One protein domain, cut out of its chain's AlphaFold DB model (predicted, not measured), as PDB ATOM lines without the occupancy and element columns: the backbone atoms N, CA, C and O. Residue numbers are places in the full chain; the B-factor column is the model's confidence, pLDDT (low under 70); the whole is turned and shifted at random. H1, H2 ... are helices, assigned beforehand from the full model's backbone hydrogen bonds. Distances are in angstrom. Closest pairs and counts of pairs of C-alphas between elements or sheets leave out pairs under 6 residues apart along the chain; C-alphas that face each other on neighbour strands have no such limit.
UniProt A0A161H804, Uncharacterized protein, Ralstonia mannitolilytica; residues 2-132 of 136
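What this domain is: This is residues 2 to 132 of the 136 residues of an uncharacterized protein of Ralstonia mannitolilytica (UniProt A0A161H804). Four helices, H2 to H5, run side by side up and down, with H4 in the middle between H2 and H5 and H3 packed beside H2; H1 is a slanting arm whose last residues, 15 to 19, pack on H4 while residues 2 to 11 stick out. The 131 printed residues hold five named helices, H1 H2 H3 H4 H5 along the chain, and no named strand: the class is all helix. The whole is compact, with a radius of gyration of the C-alphas of 15.0 A and spans of 41 by 40 by 27 A.

Where its parts are: H1, residues 2 to 19, begins with C-alpha 2 at (212.005, 203.637, 101.968) and is 24.6 A long from first to last C-alpha. H2, residues 32 to 52, measures 29.8 A. H3, residues 57 to 74, measures 26.1 A. H4, residues 83 to 102, measures 29.1 A and begins with C-alpha 83 at (183.886, 225.926, 95.790). H5, residues 107 to 130, is the longest helix, 34.5 A, and ends with C-alpha 130 at (185.675, 232.584, 111.247).

How they stand to each other: H4 is the hub and touches the four other helices. H1 touches H4 with residues 15 to 19 alone, closest at the C-alphas of Ala 19 and Gly 92, 4.3 A apart, opposite ways at a steep tilt of 53 degrees. H2, H3 and H4 form an up-and-down bundle, each running against the one before it. H2 and H4 touch, the same way at a shallow tilt of 20 degrees; their closest C-alphas, of Ala 35 and Ser 87, are 5.0 A apart. The hairpin of H2 and H3 has a steep tilt of 38 degrees, with the closest C-alphas, of Ala 47 and Met 60, 4.4 A apart. H3 touches H4 with residues 71 to 74 alone, closest at the C-alphas of Val 71 and Ala 86, 5.8 A; this hairpin has a tilt of 36 degrees, only just steep. H4 and H5 form a hairpin at a shallow tilt of 11 degrees, with the closest C-alphas, of Val 96 and Gly 117, 5.6 A apart. H1 is apart from H2 and H3, and H2 is apart from H5. Every O i to N i+4 pair is within hydrogen-bond range in H1, H2 and H5; in H3 it is 13 of 14 and in H4 13 of 16.

The domain as a whole: The C-alphas farthest apart, of Lys 2 and Gly 79, are 48.3 A apart. The printed part has no cut. The link from H1 to H2, 12 residues, is long; those from H2 to H3 and H4 to H5 are tight, and that from H3 to H4 is short, with residues 76 to 77 paired antiparallel with 80 to 81. Mean pLDDT of the printed part is 77.6; residues 2 to 27 and 127 to 132 are under 70.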
ATOM      1  N   LYS A   2     212.099 202.673 100.844       57.31
ATOM      2  CA  LYS A   2     212.005 203.637 101.968       57.31
ATOM      3  C   LYS A   2     211.609 205.065 101.549       57.31
ATOM      4  O   LYS A   2     210.737 205.647 102.174       57.31
ATOM      5  N   GLU A   3     212.194 205.581 100.470       57.53
ATOM      6  CA  GLU A   3     211.892 206.916  99.912       57.53
ATOM      7  C   GLU A   3     210.424 207.060  99.478       57.53
ATOM      8  O   GLU A   3     209.762 208.028  99.826       57.53
ATOM      9  N   LEU A   4     209.880 206.049  98.792       46.62
ATOM     10  CA  LEU A   4     208.488 206.030  98.330       46.62
ATOM     11  C   LEU A   4     207.495 206.007  99.506       46.62
ATOM     12  O   LEU A   4     206.469 206.677  99.470       46.62
ATOM     13  N   LEU A   5     207.824 205.263 100.567       49.25
ATOM     14  CA  LEU A   5     207.037 205.221 101.801       49.25
ATOM     15  C   LEU A   5     207.076 206.554 102.557       49.25
ATOM     16  O   LEU A   5     206.064 206.953 103.126       49.25
ATOM     17  N   LEU A   6     208.213 207.256 102.545       61.66
ATOM     18  CA  LEU A   6     208.335 208.595 103.122       61.66
ATOM     19  C   LEU A   6     207.523 209.617 102.330       61.66
ATOM     20  O   LEU A   6     206.766 210.362 102.938       61.66
ATOM     21  N   LEU A   7     207.593 209.577 100.999       56.25
ATOM     22  CA  LEU A   7     206.801 210.433 100.111       56.25
ATOM     23  C   LEU A   7     205.298 210.178 100.264       56.25
ATOM     24  O   LEU A   7     204.523 211.124 100.369       56.25
ATOM     25  N   MET A   8     204.875 208.912 100.354       46.72
ATOM     26  CA  MET A   8     203.484 208.561 100.655       46.72
ATOM     27  C   MET A   8     203.072 209.043 102.039       46.72
ATOM     28  O   MET A   8     202.004 209.625 102.172       46.72
ATOM     29  N   ARG A   9     203.907 208.847 103.063       56.16
ATOM     30  CA  ARG A   9     203.633 209.337 104.416       56.16
ATOM     31  C   ARG A   9     203.514 210.854 104.434       56.16
ATOM     32  O   ARG A   9     202.597 211.357 105.053       56.16
ATOM     33  N   GLU A  10     204.403 211.575 103.771       60.41
ATOM     34  CA  GLU A  10     204.390 213.035 103.724       60.41
ATOM     35  C   GLU A  10     203.209 213.563 102.906       60.41
ATOM     36  O   GLU A  10     202.573 214.530 103.305       60.41
ATOM     37  N   THR A  11     202.838 212.873 101.826       54.97
ATOM     38  CA  THR A  11     201.625 213.161 101.049       54.97
ATOM     39  C   THR A  11     200.373 212.890 101.871       54.97
ATOM     40  O   THR A  11     199.466 213.707 101.862       54.97
ATOM     41  N   ILE A  12     200.326 211.789 102.626       54.38
ATOM     42  CA  ILE A  12     199.221 211.462 103.531       54.38
ATOM     43  C   ILE A  12     199.171 212.471 104.669       54.38
ATOM     44  O   ILE A  12     198.098 212.963 104.956       54.38
ATOM     45  N   VAL A  13     200.300 212.824 105.285       57.78
ATOM     46  CA  VAL A  13     200.375 213.809 106.369       57.78
ATOM     47  C   VAL A  13     199.986 215.189 105.862       57.78
ATOM     48  O   VAL A  13     199.177 215.823 106.512       57.78
ATOM     49  N   ARG A  14     200.451 215.639 104.693       57.25
ATOM     50  CA  ARG A  14     200.015 216.910 104.097       57.25
ATOM     51  C   ARG A  14     198.555 216.866 103.679       57.25
ATOM     52  O   ARG A  14     197.827 217.797 103.973       57.25
ATOM     53  N   ALA A  15     198.097 215.788 103.046       54.28
ATOM     54  CA  ALA A  15     196.686 215.602 102.719       54.28
ATOM     55  C   ALA A  15     195.831 215.553 103.984       54.28
ATOM     56  O   ALA A  15     194.708 216.027 103.958       54.28
ATOM     57  N   PHE A  16     196.368 215.039 105.090       57.00
ATOM     58  CA  PHE A  16     195.744 215.003 106.403       57.00
ATOM     59  C   PHE A  16     195.821 216.357 107.099       57.00
ATOM     60  O   PHE A  16     194.859 216.732 107.732       57.00
ATOM     61  N   GLU A  17     196.892 217.134 106.988       59.19
ATOM     62  CA  GLU A  17     197.008 218.498 107.523       59.19
ATOM     63  C   GLU A  17     196.130 219.482 106.751       59.19
ATOM     64  O   GLU A  17     195.573 220.401 107.349       59.19
ATOM     65  N   ILE A  18     195.970 219.239 105.448       54.47
ATOM     66  CA  ILE A  18     194.989 219.878 104.579       54.47
ATOM     67  C   ILE A  18     193.592 219.391 104.979       54.47
ATOM     68  O   ILE A  18     192.758 220.220 105.275       54.47
ATOM     69  N   ALA A  19     193.331 218.086 105.104       50.88
ATOM     70  CA  ALA A  19     192.010 217.538 105.449       50.88
ATOM     71  C   ALA A  19     191.564 217.833 106.892       50.88
ATOM     72  O   ALA A  19     190.375 217.981 107.141       50.88
ATOM     73  N   THR A  20     192.496 217.932 107.840       51.22
ATOM     74  CA  THR A  20     192.286 218.333 109.246       51.22
ATOM     75  C   THR A  20     192.574 219.820 109.467       51.22
ATOM     76  O   THR A  20     192.505 220.308 110.594       51.22
ATOM     77  N   PHE A  21     192.858 220.545 108.380       57.66
ATOM     78  CA  PHE A  21     192.965 221.997 108.278       57.66
ATOM     79  C   PHE A  21     193.768 222.673 109.388       57.66
ATOM     80  O   PHE A  21     193.392 223.749 109.851       57.66
ATOM     81  N   ARG A  22     194.917 222.104 109.779       52.50
ATOM     82  CA  ARG A  22     195.889 222.813 110.632       52.50
ATOM     83  C   ARG A  22     196.519 223.993 109.882       52.50
ATOM     84  O   ARG A  22     196.849 224.995 110.509       52.50
ATOM     85  N   SER A  23     196.581 223.897 108.552       44.09
ATOM     86  CA  SER A  23     197.051 224.927 107.630       44.09
ATOM     87  C   SER A  23     196.069 225.068 106.460       44.09
ATOM     88  O   SER A  23     195.993 224.204 105.596       44.09
ATOM     89  N   ALA A  24     195.325 226.174 106.463       51.53
ATOM     90  CA  ALA A  24     194.776 226.838 105.282       51.53
ATOM     91  C   ALA A  24     193.765 226.090 104.386       51.53
ATOM     92  O   ALA A  24     194.036 225.714 103.250       51.53
ATOM     93  N   GLY A  25     192.497 226.082 104.812       52.53
ATOM     94  CA  GLY A  25     191.380 226.003 103.858       52.53
ATOM     95  C   GLY A  25     191.276 227.248 102.967       52.53
ATOM     96  O   GLY A  25     190.554 227.223 101.979       52.53
ATOM     97  N   SER A  26     192.006 228.322 103.296       58.03
ATOM     98  CA  SER A  26     192.185 229.527 102.478       58.03
ATOM     99  C   SER A  26     192.962 229.282 101.185       58.03
ATOM    100  O   SER A  26     192.744 230.017 100.226       58.03
ATOM    101  N   ASP A  27     193.817 228.256 101.145       65.88
ATOM    102  CA  ASP A  27     194.731 228.005 100.020       65.88
ATOM    103  C   ASP A  27     194.093 227.129  98.932       65.88
ATOM    104  O   ASP A  27     194.666 226.925  97.861       65.88
ATOM    105  N   LEU A  28     192.891 226.601  99.188       72.50
ATOM    106  CA  LEU A  28     192.151 225.818  98.207       72.50
ATOM    107  C   LEU A  28     191.566 226.734  97.118       72.50
ATOM    108  O   LEU A  28     190.965 227.767  97.431       72.50
ATOM    109  N   PRO A  29     191.693 226.355  95.833       71.69
ATOM    110  CA  PRO A  29     191.240 227.185  94.730       71.69
ATOM    111  C   PRO A  29     189.711 227.290  94.698       71.69
ATOM    112  O   PRO A  29     188.996 226.290  94.790       71.69
ATOM    113  N   GLU A  30     189.203 228.499  94.458       81.94
ATOM    114  CA  GLU A  30     187.788 228.759  94.173       81.94
ATOM    115  C   GLU A  30     187.471 228.361  92.717       81.94
ATOM    116  O   GLU A  30     187.248 229.192  91.841       81.94
ATOM    117  N   SER A  31     187.541 227.057  92.426       83.19
ATOM    118  CA  SER A  31     187.398 226.500  91.079       83.19
ATOM    119  C   SER A  31     186.334 225.414  91.034       83.19
ATOM    120  O   SER A  31     186.460 224.356  91.657       83.19
ATOM    121  N   LYS A  32     185.315 225.635  90.198       87.50
ATOM    122  CA  LYS A  32     184.274 224.640  89.917       87.50
ATOM    123  C   LYS A  32     184.862 223.334  89.381       87.50
ATOM    124  O   LYS A  32     184.397 222.264  89.762       87.50
ATOM    125  N   GLY A  33     185.872 223.408  88.510       86.75
ATOM    126  CA  GLY A  33     186.498 222.222  87.916       86.75
ATOM    127  C   GLY A  33     187.180 221.350  88.968       86.75
ATOM    128  O   GLY A  33     186.965 220.140  88.999       86.75
ATOM    129  N   PHE A  34     187.922 221.982  89.880       84.25
ATOM    130  CA  PHE A  34     188.587 221.297  90.987       84.25
ATOM    131  C   PHE A  34     187.578 220.658  91.952       84.25
ATOM    132  O   PHE A  34     187.667 219.464  92.235       84.25
ATOM    133  N   ALA A  35     186.557 221.414  92.369       87.12
ATOM    134  CA  ALA A  35     185.499 220.902  93.237       87.12
ATOM    135  C   ALA A  35     184.710 219.748  92.592       87.12
ATOM    136  O   ALA A  35     184.341 218.799  93.274       87.12
ATOM    137  N   THR A  36     184.480 219.792  91.275       91.00
ATOM    138  CA  THR A  36     183.779 218.716  90.547       91.00
ATOM    139  C   THR A  36     184.606 217.430  90.520       91.00
ATOM    140  O   THR A  36     184.073 216.351  90.772       91.00
ATOM    141  N   TRP A  37     185.913 217.536  90.270       89.38
ATOM    142  CA  TRP A  37     186.825 216.390  90.333       89.38
ATOM    143  C   TRP A  37     186.876 215.772  91.731       89.38
ATOM    144  O   TRP A  37     186.774 214.553  91.877       89.38
ATOM    145  N   LEU A  38     186.967 216.609  92.765       88.75
ATOM    146  CA  LEU A  38     186.914 216.156  94.152       88.75
ATOM    147  C   LEU A  38     185.566 215.535  94.517       88.75
ATOM    148  O   LEU A  38     185.541 214.566  95.268       88.75
ATOM    149  N   ALA A  39     184.461 216.047  93.974       90.75
ATOM    150  CA  ALA A  39     183.131 215.489  94.190       90.75
ATOM    151  C   ALA A  39     183.031 214.071  93.628       90.75
ATOM    152  O   ALA A  39     182.567 213.174  94.328       90.75
ATOM    153  N   ALA A  40     183.530 213.849  92.410       91.81
ATOM    154  CA  ALA A  40     183.574 212.519  91.814       91.81
ATOM    155  C   ALA A  40     184.448 211.554  92.633       91.81
ATOM    156  O   ALA A  40     184.025 210.437  92.927       91.81
ATOM    157  N   LEU A  41     185.638 211.999  93.050       91.12
ATOM    158  CA  LEU A  41     186.558 211.179  93.837       91.12
ATOM    159  C   LEU A  41     185.979 210.834  95.217       91.12
ATOM    160  O   LEU A  41     185.985 209.676  95.622       91.12
ATOM    161  N   SER A  42     185.438 211.828  95.917       90.19
ATOM    162  CA  SER A  42     184.783 211.660  97.216       90.19
ATOM    163  C   SER A  42     183.584 210.714  97.117       90.19
ATOM    164  O   SER A  42     183.487 209.770  97.895       90.19
ATOM    165  N   ALA A  43     182.722 210.889  96.110       90.88
ATOM    166  CA  ALA A  43     181.584 210.004  95.880       90.88
ATOM    167  C   ALA A  43     182.015 208.555  95.607       90.88
ATOM    168  O   ALA A  43     181.395 207.630  96.129       90.88
ATOM    169  N   ALA A  44     183.098 208.348  94.850       90.88
ATOM    170  CA  ALA A  44     183.658 207.017  94.617       90.88
ATOM    171  C   ALA A  44     184.176 206.372  95.913       90.88
ATOM    172  O   ALA A  44     183.959 205.181  96.130       90.88
ATOM    173  N   PHE A  45     184.808 207.149  96.801       88.06
ATOM    174  CA  PHE A  45     185.253 206.664  98.110       88.06
ATOM    175  C   PHE A  45     184.086 206.299  99.030       88.06
ATOM    176  O   PHE A  45     184.131 205.241  99.650       88.06
ATOM    177  N   VAL A  46     183.029 207.116  99.077       89.12
ATOM    178  CA  VAL A  46     181.809 206.795  99.839       89.12
ATOM    179  C   VAL A  46     181.140 205.540  99.267       89.12
ATOM    180  O   VAL A  46     180.768 204.640 100.011       89.12
ATOM    181  N   ALA A  47     181.047 205.405  97.941       89.56
ATOM    182  CA  ALA A  47     180.494 204.202  97.317       89.56
ATOM    183  C   ALA A  47     181.328 202.949  97.641       89.56
ATOM    184  O   ALA A  47     180.773 201.895  97.947       89.56
ATOM    185  N   GLY A  48     182.659 203.071  97.597       85.31
ATOM    186  CA  GLY A  48     183.588 202.004  97.971       85.31
ATOM    187  C   GLY A  48     183.489 201.621  99.448       85.31
ATOM    188  O   GLY A  48     183.574 200.444  99.782       85.31
ATOM    189  N   GLU A  49     183.245 202.593 100.323       88.00
ATOM    190  CA  GLU A  49     182.988 202.381 101.747       88.00
ATOM    191  C   GLU A  49     181.688 201.597 101.981       88.00
ATOM    192  O   GLU A  49     181.699 200.597 102.700       88.00
ATOM    193  N   GLN A  50     180.601 201.961 101.297       89.62
ATOM    194  CA  GLN A  50     179.346 201.207 101.357       89.62
ATOM    195  C   GLN A  50     179.508 199.773 100.842       89.62
ATOM    196  O   GLN A  50     179.002 198.835 101.464       89.62
ATOM    197  N   LEU A  51     180.253 199.595  99.746       87.56
ATOM    198  CA  LEU A  51     180.571 198.282  99.188       87.56
ATOM    199  C   LEU A  51     181.404 197.434 100.162       87.56
ATOM    200  O   LEU A  51     181.105 196.258 100.350       87.56
ATOM    201  N   ALA A  52     182.414 198.019 100.814       83.69
ATOM    202  CA  ALA A  52     183.243 197.332 101.810       83.69
ATOM    203  C   ALA A  52     182.427 196.858 103.023       83.69
ATOM    204  O   ALA A  52     182.745 195.835 103.625       83.69
ATOM    205  N   ARG A  53     181.341 197.568 103.346       82.44
ATOM    206  CA  ARG A  53     180.366 197.184 104.376       82.44
ATOM    207  C   ARG A  53     179.312 196.176 103.902       82.44
ATOM    208  O   ARG A  53     178.428 195.816 104.672       82.44
ATOM    209  N   GLY A  54     179.385 195.714 102.654       86.19
ATOM    210  CA  GLY A  54     178.453 194.733 102.096       86.19
ATOM    211  C   GLY A  54     177.084 195.305 101.719       86.19
ATOM    212  O   GLY A  54     176.151 194.539 101.479       86.19
ATOM    213  N   HIS A  55     176.938 196.632 101.646       87.88
ATOM    214  CA  HIS A  55     175.702 197.232 101.156       87.88
ATOM    215  C   HIS A  55     175.548 196.996  99.651       87.88
ATOM    216  O   HIS A  55     176.510 197.043  98.884       87.88
ATOM    217  N   GLY A  56     174.307 196.770  99.216       85.50
ATOM    218  CA  GLY A  56     173.982 196.626  97.799       85.50
ATOM    219  C   GLY A  56     174.061 197.946  97.022       85.50
ATOM    220  O   GLY A  56     174.338 199.014  97.571       85.50
ATOM    221  N   ILE A  57     173.715 197.880  95.733       86.38
ATOM    222  CA  ILE A  57     173.755 199.014  94.788       86.38
ATOM    223  C   ILE A  57     173.016 200.248  95.330       86.38
ATOM    224  O   ILE A  57     173.474 201.372  95.151       86.38
ATOM    225  N   ALA A  58     171.900 200.049  96.040       85.12
ATOM    226  CA  ALA A  58     171.156 201.145  96.655       85.12
ATOM    227  C   ALA A  58     172.012 201.944  97.657       85.12
ATOM    228  O   ALA A  58     172.030 203.169  97.585       85.12
ATOM    229  N   GLY A  59     172.773 201.278  98.533       82.44
ATOM    230  CA  GLY A  59     173.671 201.950  99.481       82.44
ATOM    231  C   GLY A  59     174.794 202.703  98.767       82.44
ATOM    232  O   GLY A  59     175.049 203.869  99.065       82.44
ATOM    233  N   MET A  60     175.369 202.083  97.733       89.25
ATOM    234  CA  MET A  60     176.411 202.682  96.891       89.25
ATOM    235  C   MET A  60     175.948 203.911  96.097       89.25
ATOM    236  O   MET A  60     176.790 204.648  95.599       89.25
ATOM    237  N   LEU A  61     174.640 204.141  95.951       89.06
ATOM    238  CA  LEU A  61     174.090 205.323  95.278       89.06
ATOM    239  C   LEU A  61     173.558 206.352  96.276       89.06
ATOM    240  O   LEU A  61     173.838 207.544  96.145       89.06
ATOM    241  N   ILE A  62     172.815 205.898  97.287       92.19
ATOM    242  CA  ILE A  62     172.152 206.771  98.257       92.19
ATOM    243  C   ILE A  62     173.178 207.469  99.146       92.19
ATOM    244  O   ILE A  62     173.075 208.681  99.324       92.19
ATOM    245  N   ALA A  63     174.178 206.757  99.679       89.62
ATOM    246  CA  ALA A  63     175.130 207.371 100.604       89.62
ATOM    247  C   ALA A  63     176.015 208.432  99.920       89.62
ATOM    248  O   ALA A  63     176.106 209.540 100.454       89.62
ATOM    249  N   PRO A  64     176.588 208.194  98.718       91.44
ATOM    250  CA  PRO A  64     177.301 209.251  98.004       91.44
ATOM    251  C   PRO A  64     176.403 210.428  97.626       91.44
ATOM    252  O   PRO A  64     176.824 211.573  97.759       91.44
ATOM    253  N   ALA A  65     175.162 210.179  97.192       92.50
ATOM    254  CA  ALA A  65     174.227 211.251  96.856       92.50
ATOM    255  C   ALA A  65     173.872 212.105  98.084       92.50
ATOM    256  O   ALA A  65     173.900 213.335  98.007       92.50
ATOM    257  N   ALA A  66     173.594 211.468  99.224       94.00
ATOM    258  CA  ALA A  66     173.331 212.147 100.489       94.00
ATOM    259  C   ALA A  66     174.548 212.959 100.949       94.00
ATOM    260  O   ALA A  66     174.409 214.118 101.334       94.00
ATOM    261  N   TRP A  67     175.750 212.390 100.841       93.00
ATOM    262  CA  TRP A  67     176.986 213.092 101.162       93.00
ATOM    263  C   TRP A  67     177.204 214.324 100.272       93.00
ATOM    264  O   TRP A  67     177.446 215.421 100.776       93.00
ATOM    265  N   LEU A  68     177.043 214.190  98.953       93.50
ATOM    266  CA  LEU A  68     177.160 215.320  98.027       93.50
ATOM    267  C   LEU A  68     176.101 216.398  98.292       93.50
ATOM    268  O   LEU A  68     176.398 217.586  98.159       93.50
ATOM    269  N   PHE A  69     174.890 216.008  98.696       93.88
ATOM    270  CA  PHE A  69     173.853 216.953  99.105       93.88
ATOM    271  C   PHE A  69     174.260 217.744 100.354       93.88
ATOM    272  O   PHE A  69     174.106 218.965 100.375       93.88
ATOM    273  N   VAL A  70     174.837 217.081 101.361       91.50
ATOM    274  CA  VAL A  70     175.372 217.741 102.561       91.50
ATOM    275  C   VAL A  70     176.473 218.733 102.187       91.50
ATOM    276  O   VAL A  70     176.403 219.893 102.581       91.50
ATOM    277  N   VAL A  71     177.441 218.329 101.360       90.50
ATOM    278  CA  VAL A  71     178.500 219.230 100.870       90.50
ATOM    279  C   VAL A  71     177.907 220.431 100.134       90.50
ATOM    280  O   VAL A  71     178.317 221.568 100.368       90.50
ATOM    281  N   TRP A  72     176.935 220.206  99.253       92.31
ATOM    282  CA  TRP A  72     176.263 221.273  98.517       92.31
ATOM    283  C   TRP A  72     175.536 222.248  99.447       92.31
ATOM    284  O   TRP A  72     175.666 223.456  99.271       92.31
ATOM    285  N   ALA A  73     174.809 221.744 100.446       90.50
ATOM    286  CA  ALA A  73     174.083 222.570 101.402       90.50
ATOM    287  C   ALA A  73     175.044 223.374 102.292       90.50
ATOM    288  O   ALA A  73     174.894 224.585 102.431       90.50
ATOM    289  N   SER A  74     176.070 222.719 102.838       85.75
ATOM    290  CA  SER A  74     177.043 223.323 103.752       85.75
ATOM    291  C   SER A  74     178.043 224.262 103.074       85.75
ATOM    292  O   SER A  74     178.676 225.066 103.748       85.75
ATOM    293  N   SER A  75     178.203 224.183 101.751       86.19
ATOM    294  CA  SER A  75     179.077 225.084 100.985       86.19
ATOM    295  C   SER A  75     178.374 226.344 100.474       86.19
ATOM    296  O   SER A  75     179.004 227.136  99.770       86.19
ATOM    297  N   ARG A  76     177.089 226.557 100.799       86.88
ATOM    298  CA  ARG A  76     176.373 227.777 100.409       86.88
ATOM    299  C   ARG A  76     176.627 228.939 101.365       86.88
ATOM    300  O   ARG A  76     176.412 228.838 102.565       86.88
ATOM    301  N   VAL A  77     176.983 230.071 100.774       79.31
ATOM    302  CA  VAL A  77     177.328 231.337 101.422       79.31
ATOM    303  C   VAL A  77     176.579 232.429 100.688       79.31
ATOM    304  O   VAL A  77     176.711 232.539  99.470       79.31
ATOM    305  N   GLU A  78     175.729 233.185 101.384       82.31
ATOM    306  CA  GLU A  78     174.918 234.250 100.760       82.31
ATOM    307  C   GLU A  78     174.140 233.771  99.509       82.31
ATOM    308  O   GLU A  78     173.965 234.485  98.523       82.31
ATOM    309  N   GLY A  79     173.702 232.507  99.515       81.00
ATOM    310  CA  GLY A  79     172.963 231.894  98.407       81.00
ATOM    311  C   GLY A  79     173.812 231.398  97.228       81.00
ATOM    312  O   GLY A  79     173.258 230.772  96.321       81.00
ATOM    313  N   LYS A  80     175.136 231.595  97.241       84.94
ATOM    314  CA  LYS A  80     176.077 231.080  96.231       84.94
ATOM    315  C   LYS A  80     176.917 229.940  96.795       84.94
ATOM    316  O   LYS A  80     177.161 229.873  97.989       84.94
ATOM    317  N   ILE A  81     177.348 229.022  95.935       86.12
ATOM    318  CA  ILE A  81     178.256 227.943  96.344       86.12
ATOM    319  C   ILE A  81     179.674 228.503  96.402       86.12
ATOM    320  O   ILE A  81     180.146 229.049  95.408       86.12
ATOM    321  N   THR A  82     180.348 228.307  97.531       87.31
ATOM    322  CA  THR A  82     181.790 228.517  97.661       87.31
ATOM    323  C   THR A  82     182.512 227.199  97.405       87.31
ATOM    324  O   THR A  82     182.501 226.275  98.225       87.31
ATOM    325  N   TYR A  83     183.157 227.105  96.246       85.62
ATOM    326  CA  TYR A  83     183.886 225.926  95.790       85.62
ATOM    327  C   TYR A  83     185.077 225.591  96.678       85.62
ATOM    328  O   TYR A  83     185.428 224.419  96.787       85.62
ATOM    329  N   ARG A  84     185.658 226.574  97.365       83.75
ATOM    330  CA  ARG A  84     186.682 226.354  98.385       83.75
ATOM    331  C   ARG A  84     186.170 225.519  99.561       83.75
ATOM    332  O   ARG A  84     186.825 224.557  99.951       83.75
ATOM    333  N   ILE A  85     184.973 225.815 100.073       82.88
ATOM    334  CA  ILE A  85     184.356 225.067 101.185       82.88
ATOM    335  C   ILE A  85     183.921 223.688 100.718       82.88
ATOM    336  O   ILE A  85     184.189 222.697 101.394       82.88
ATOM    337  N   ALA A  86     183.311 223.613  99.532       87.38
ATOM    338  CA  ALA A  86     182.975 222.334  98.926       87.38
ATOM    339  C   ALA A  86     184.230 221.453  98.797       87.38
ATOM    340  O   ALA A  86     184.244 220.326  99.277       87.38
ATOM    341  N   SER A  87     185.314 221.991  98.236       85.81
ATOM    342  CA  SER A  87     186.584 221.274  98.074       85.81
ATOM    343  C   SER A  87     187.179 220.837  99.410       85.81
ATOM    344  O   SER A  87     187.696 219.727  99.507       85.81
ATOM    345  N   ALA A  88     187.071 221.670 100.449       80.50
ATOM    346  CA  ALA A  88     187.560 221.346 101.781       80.50
ATOM    347  C   ALA A  88     186.821 220.150 102.398       80.50
ATOM    348  O   ALA A  88     187.453 219.205 102.868       80.50
ATOM    349  N   LEU A  89     185.488 220.165 102.342       84.69
ATOM    350  CA  LEU A  89     184.655 219.064 102.828       84.69
ATOM    351  C   LEU A  89     184.912 217.775 102.034       84.69
ATOM    352  O   LEU A  89     185.069 216.701 102.615       84.69
ATOM    353  N   LEU A  90     185.015 217.884 100.708       88.12
ATOM    354  CA  LEU A  90     185.267 216.750  99.818       88.12
ATOM    355  C   LEU A  90     186.639 216.120 100.075       88.12
ATOM    356  O   LEU A  90     186.724 214.902 100.219       88.12
ATOM    357  N   LEU A  91     187.696 216.924 100.209       84.19
ATOM    358  CA  LEU A  91     189.024 216.434 100.591       84.19
ATOM    359  C   LEU A  91     189.018 215.798 101.980       84.19
ATOM    360  O   LEU A  91     189.609 214.735 102.149       84.19
ATOM    361  N   GLY A  92     188.320 216.405 102.943       78.44
ATOM    362  CA  GLY A  92     188.186 215.881 104.303       78.44
ATOM    363  C   GLY A  92     187.535 214.497 104.362       78.44
ATOM    364  O   GLY A  92     187.925 213.663 105.175       78.44
ATOM    365  N   SER A  93     186.587 214.218 103.465       81.81
ATOM    366  CA  SER A  93     185.863 212.941 103.437       81.81
ATOM    367  C   SER A  93     186.700 211.745 102.979       81.81
ATOM    368  O   SER A  93     186.455 210.627 103.429       81.81
ATOM    369  N   ILE A  94     187.698 211.954 102.115       83.44
ATOM    370  CA  ILE A  94     188.513 210.875 101.535       83.44
ATOM    371  C   ILE A  94     189.271 210.081 102.614       83.44
ATOM    372  O   ILE A  94     189.095 208.862 102.665       83.44
ATOM    373  N   PRO A  95     190.081 210.701 103.502       79.19
ATOM    374  CA  PRO A  95     190.784 209.959 104.544       79.19
ATOM    375  C   PRO A  95     189.820 209.318 105.546       79.19
ATOM    376  O   PRO A  95     190.093 208.212 105.998       79.19
ATOM    377  N   VAL A  96     188.678 209.951 105.842       82.38
ATOM    378  CA  VAL A  96     187.651 209.366 106.721       82.38
ATOM    379  C   VAL A  96     187.083 208.088 106.104       82.38
ATOM    380  O   VAL A  96     187.072 207.052 106.763       82.38
ATOM    381  N   CYS A  97     186.682 208.119 104.828       83.25
ATOM    382  CA  CYS A  97     186.177 206.938 104.125       83.25
ATOM    383  C   CYS A  97     187.244 205.843 104.030       83.25
ATOM    384  O   CYS A  97     186.959 204.681 104.305       83.25
ATOM    385  N   ALA A  98     188.490 206.205 103.707       80.94
ATOM    386  CA  ALA A  98     189.601 205.260 103.668       80.94
ATOM    387  C   ALA A  98     189.827 204.589 105.033       80.94
ATOM    388  O   ALA A  98     189.969 203.370 105.107       80.94
ATOM    389  N   SER A  99     189.814 205.360 106.124       81.19
ATOM    390  CA  SER A  99     189.920 204.819 107.478       81.19
ATOM    391  C   SER A  99     188.740 203.913 107.821       81.19
ATOM    392  O   SER A  99     188.974 202.828 108.340       81.19
ATOM    393  N   LEU A 100     187.505 204.304 107.485       82.19
ATOM    394  CA  LEU A 100     186.307 203.492 107.717       82.19
ATOM    395  C   LEU A 100     186.356 202.153 106.976       82.19
ATOM    396  O   LEU A 100     185.949 201.146 107.544       82.19
ATOM    397  N   ILE A 101     186.891 202.124 105.752       82.00
ATOM    398  CA  ILE A 101     187.117 200.882 105.000       82.00
ATOM    399  C   ILE A 101     188.115 199.979 105.736       82.00
ATOM    400  O   ILE A 101     187.879 198.783 105.872       82.00
ATOM    401  N   LEU A 102     189.222 200.537 106.236       81.75
ATOM    402  CA  LEU A 102     190.265 199.764 106.927       81.75
ATOM    403  C   LEU A 102     189.801 199.163 108.257       81.75
ATOM    404  O   LEU A 102     190.338 198.141 108.685       81.75
ATOM    405  N   VAL A 103     188.845 199.809 108.924       83.50
ATOM    406  CA  VAL A 103     188.325 199.363 110.223       83.50
ATOM    407  C   VAL A 103     186.959 198.683 110.126       83.50
ATOM    408  O   VAL A 103     186.384 198.368 111.163       83.50
ATOM    409  N   ALA A 104     186.458 198.436 108.912       84.00
ATOM    410  CA  ALA A 104     185.162 197.806 108.691       84.00
ATOM    411  C   ALA A 104     185.055 196.455 109.427       84.00
ATOM    412  O   ALA A 104     185.963 195.621 109.377       84.00
ATOM    413  N   GLY A 105     183.940 196.251 110.128       80.38
ATOM    414  CA  GLY A 105     183.691 195.101 110.993       80.38
ATOM    415  C   GLY A 105     184.297 195.219 112.397       80.38
ATOM    416  O   GLY A 105     184.350 194.221 113.115       80.38
ATOM    417  N   ARG A 106     184.788 196.401 112.803       84.81
ATOM    418  CA  ARG A 106     185.339 196.653 114.149       84.81
ATOM    419  C   ARG A 106     184.622 197.820 114.825       84.81
ATOM    420  O   ARG A 106     185.131 198.941 114.815       84.81
ATOM    421  N   ASP A 107     183.506 197.536 115.494       82.44
ATOM    422  CA  ASP A 107     182.597 198.527 116.097       82.44
ATOM    423  C   ASP A 107     183.301 199.692 116.812       82.44
ATOM    424  O   ASP A 107     183.067 200.856 116.490       82.44
ATOM    425  N   LEU A 108     184.215 199.404 117.748       85.06
ATOM    426  CA  LEU A 108     184.921 200.442 118.513       85.06
ATOM    427  C   LEU A 108     185.719 201.401 117.610       85.06
ATOM    428  O   LEU A 108     185.730 202.612 117.828       85.06
ATOM    429  N   TRP A 109     186.399 200.856 116.603       77.62
ATOM    430  CA  TRP A 109     187.233 201.637 115.694       77.62
ATOM    431  C   TRP A 109     186.399 202.395 114.669       77.62
ATOM    432  O   TRP A 109     186.750 203.521 114.325       77.62
ATOM    433  N   GLU A 110     185.280 201.827 114.230       81.50
ATOM    434  CA  GLU A 110     184.321 202.524 113.375       81.50
ATOM    435  C   GLU A 110     183.757 203.764 114.065       81.50
ATOM    436  O   GLU A 110     183.773 204.848 113.481       81.50
ATOM    437  N   TRP A 111     183.355 203.640 115.333       84.62
ATOM    438  CA  TRP A 111     182.908 204.777 116.140       84.62
ATOM    439  C   TRP A 111     183.994 205.841 116.297       84.62
ATOM    440  O   TRP A 111     183.715 207.028 116.129       84.62
ATOM    441  N   ALA A 112     185.235 205.434 116.576       80.06
ATOM    442  CA  ALA A 112     186.353 206.364 116.712       80.06
ATOM    443  C   ALA A 112     186.620 207.141 115.410       80.06
ATOM    444  O   ALA A 112     186.783 208.362 115.437       80.06
ATOM    445  N   VAL A 113     186.619 206.452 114.264       81.44
ATOM    446  CA  VAL A 113     186.828 207.080 112.952       81.44
ATOM    447  C   VAL A 113     185.650 207.979 112.576       81.44
ATOM    448  O   VAL A 113     185.872 209.084 112.084       81.44
ATOM    449  N   ALA A 114     184.409 207.564 112.840       82.44
ATOM    450  CA  ALA A 114     183.225 208.378 112.576       82.44
ATOM    451  C   ALA A 114     183.202 209.657 113.431       82.44
ATOM    452  O   ALA A 114     182.969 210.747 112.906       82.44
ATOM    453  N   ALA A 115     183.510 209.552 114.729       80.69
ATOM    454  CA  ALA A 115     183.608 210.698 115.632       80.69
ATOM    455  C   ALA A 115     184.712 211.672 115.194       80.69
ATOM    456  O   ALA A 115     184.511 212.888 115.174       80.69
ATOM    457  N   TRP A 116     185.865 211.141 114.781       79.44
ATOM    458  CA  TRP A 116     186.937 211.953 114.225       79.44
ATOM    459  C   TRP A 116     186.523 212.619 112.900       79.44
ATOM    460  O   TRP A 116     186.759 213.814 112.727       79.44
ATOM    461  N   GLY A 117     185.831 211.910 112.004       78.56
ATOM    462  CA  GLY A 117     185.292 212.483 110.770       78.56
ATOM    463  C   GLY A 117     184.303 213.627 111.017       78.56
ATOM    464  O   GLY A 117     184.407 214.682 110.389       78.56
ATOM    465  N   ALA A 118     183.403 213.472 111.993       81.62
ATOM    466  CA  ALA A 118     182.496 214.535 112.420       81.62
ATOM    467  C   ALA A 118     183.260 215.752 112.969       81.62
ATOM    468  O   ALA A 118     182.962 216.890 112.604       81.62
ATOM    469  N   PHE A 119     184.290 215.526 113.790       79.62
ATOM    470  CA  PHE A 119     185.155 216.595 114.288       79.62
ATOM    471  C   PHE A 119     185.859 217.344 113.149       79.62
ATOM    472  O   PHE A 119     185.886 218.574 113.153       79.62
ATOM    473  N   VAL A 120     186.394 216.630 112.154       74.44
ATOM    474  CA  VAL A 120     187.018 217.233 110.966       74.44
ATOM    475  C   VAL A 120     186.028 218.130 110.231       74.44
ATOM    476  O   VAL A 120     186.333 219.292 109.966       74.44
ATOM    477  N   MET A 121     184.821 217.631 109.967       78.38
ATOM    478  CA  MET A 121     183.782 218.391 109.277       78.38
ATOM    479  C   MET A 121     183.387 219.663 110.041       78.38
ATOM    480  O   MET A 121     183.319 220.741 109.453       78.38
ATOM    481  N   LEU A 122     183.188 219.570 111.359       78.62
ATOM    482  CA  LEU A 122     182.873 220.730 112.196       78.62
ATOM    483  C   LEU A 122     184.008 221.758 112.210       78.62
ATOM    484  O   LEU A 122     183.740 222.954 112.138       78.62
ATOM    485  N   ASN A 123     185.268 221.316 112.241       75.19
ATOM    486  CA  ASN A 123     186.417 222.221 112.159       75.19
ATOM    487  C   ASN A 123     186.493 222.942 110.810       75.19
ATOM    488  O   ASN A 123     186.814 224.130 110.782       75.19
ATOM    489  N   VAL A 124     186.179 222.253 109.705       73.75
ATOM    490  CA  VAL A 124     186.092 222.875 108.373       73.75
ATOM    491  C   VAL A 124     185.059 223.989 108.382       73.75
ATOM    492  O   VAL A 124     185.366 225.114 107.994       73.75
ATOM    493  N   LEU A 125     183.851 223.695 108.863       75.19
ATOM    494  CA  LEU A 125     182.765 224.670 108.898       75.19
ATOM    495  C   LEU A 125     183.103 225.846 109.822       75.19
ATOM    496  O   LEU A 125     182.972 226.996 109.409       75.19
ATOM    497  N   ALA A 126     183.618 225.579 111.025       74.81
ATOM    498  CA  ALA A 126     183.976 226.611 111.996       74.81
ATOM    499  C   ALA A 126     185.059 227.566 111.468       74.81
ATOM    500  O   ALA A 126     184.875 228.781 111.488       74.81
ATOM    501  N   ARG A 127     186.165 227.038 110.924       69.38
ATOM    502  CA  ARG A 127     187.272 227.872 110.418       69.38
ATOM    503  C   ARG A 127     186.893 228.675 109.177       69.38
ATOM    504  O   ARG A 127     187.403 229.776 108.986       69.38
ATOM    505  N   GLN A 128     186.013 228.143 108.329       66.06
ATOM    506  CA  GLN A 128     185.525 228.877 107.160       66.06
ATOM    507  C   GLN A 128     184.556 229.994 107.566       66.06
ATOM    508  O   GLN A 128     184.646 231.079 107.004       66.06
ATOM    509  N   HIS A 129     183.726 229.785 108.594       62.34
ATOM    510  CA  HIS A 129     182.894 230.842 109.180       62.34
ATOM    511  C   HIS A 129     183.712 231.925 109.910       62.34
ATOM    512  O   HIS A 129     183.382 233.103 109.813       62.34
ATOM    513  N   GLU A 130     184.797 231.581 110.610       56.19
ATOM    514  CA  GLU A 130     185.675 232.584 111.247       56.19
ATOM    515  C   GLU A 130     186.442 233.436 110.223       56.19
ATOM    516  O   GLU A 130     186.644 234.634 110.431       56.19
ATOM    517  N   GLY A 131     186.823 232.842 109.087       51.44
ATOM    518  CA  GLY A 131     187.373 233.561 107.935       51.44
ATOM    519  C   GLY A 131     186.363 234.457 107.203       51.44
ATOM    520  O   GLY A 131     186.768 235.191 106.305       51.44
ATOM    521  N   TRP A 132     185.075 234.411 107.568       49.59
ATOM    522  CA  TRP A 132     184.001 235.236 107.000       49.59
ATOM    523  C   TRP A 132     183.614 236.449 107.839       49.59
ATOM    524  O   TRP A 132     182.686 237.146 107.440       49.59
TER     525      TRP A 132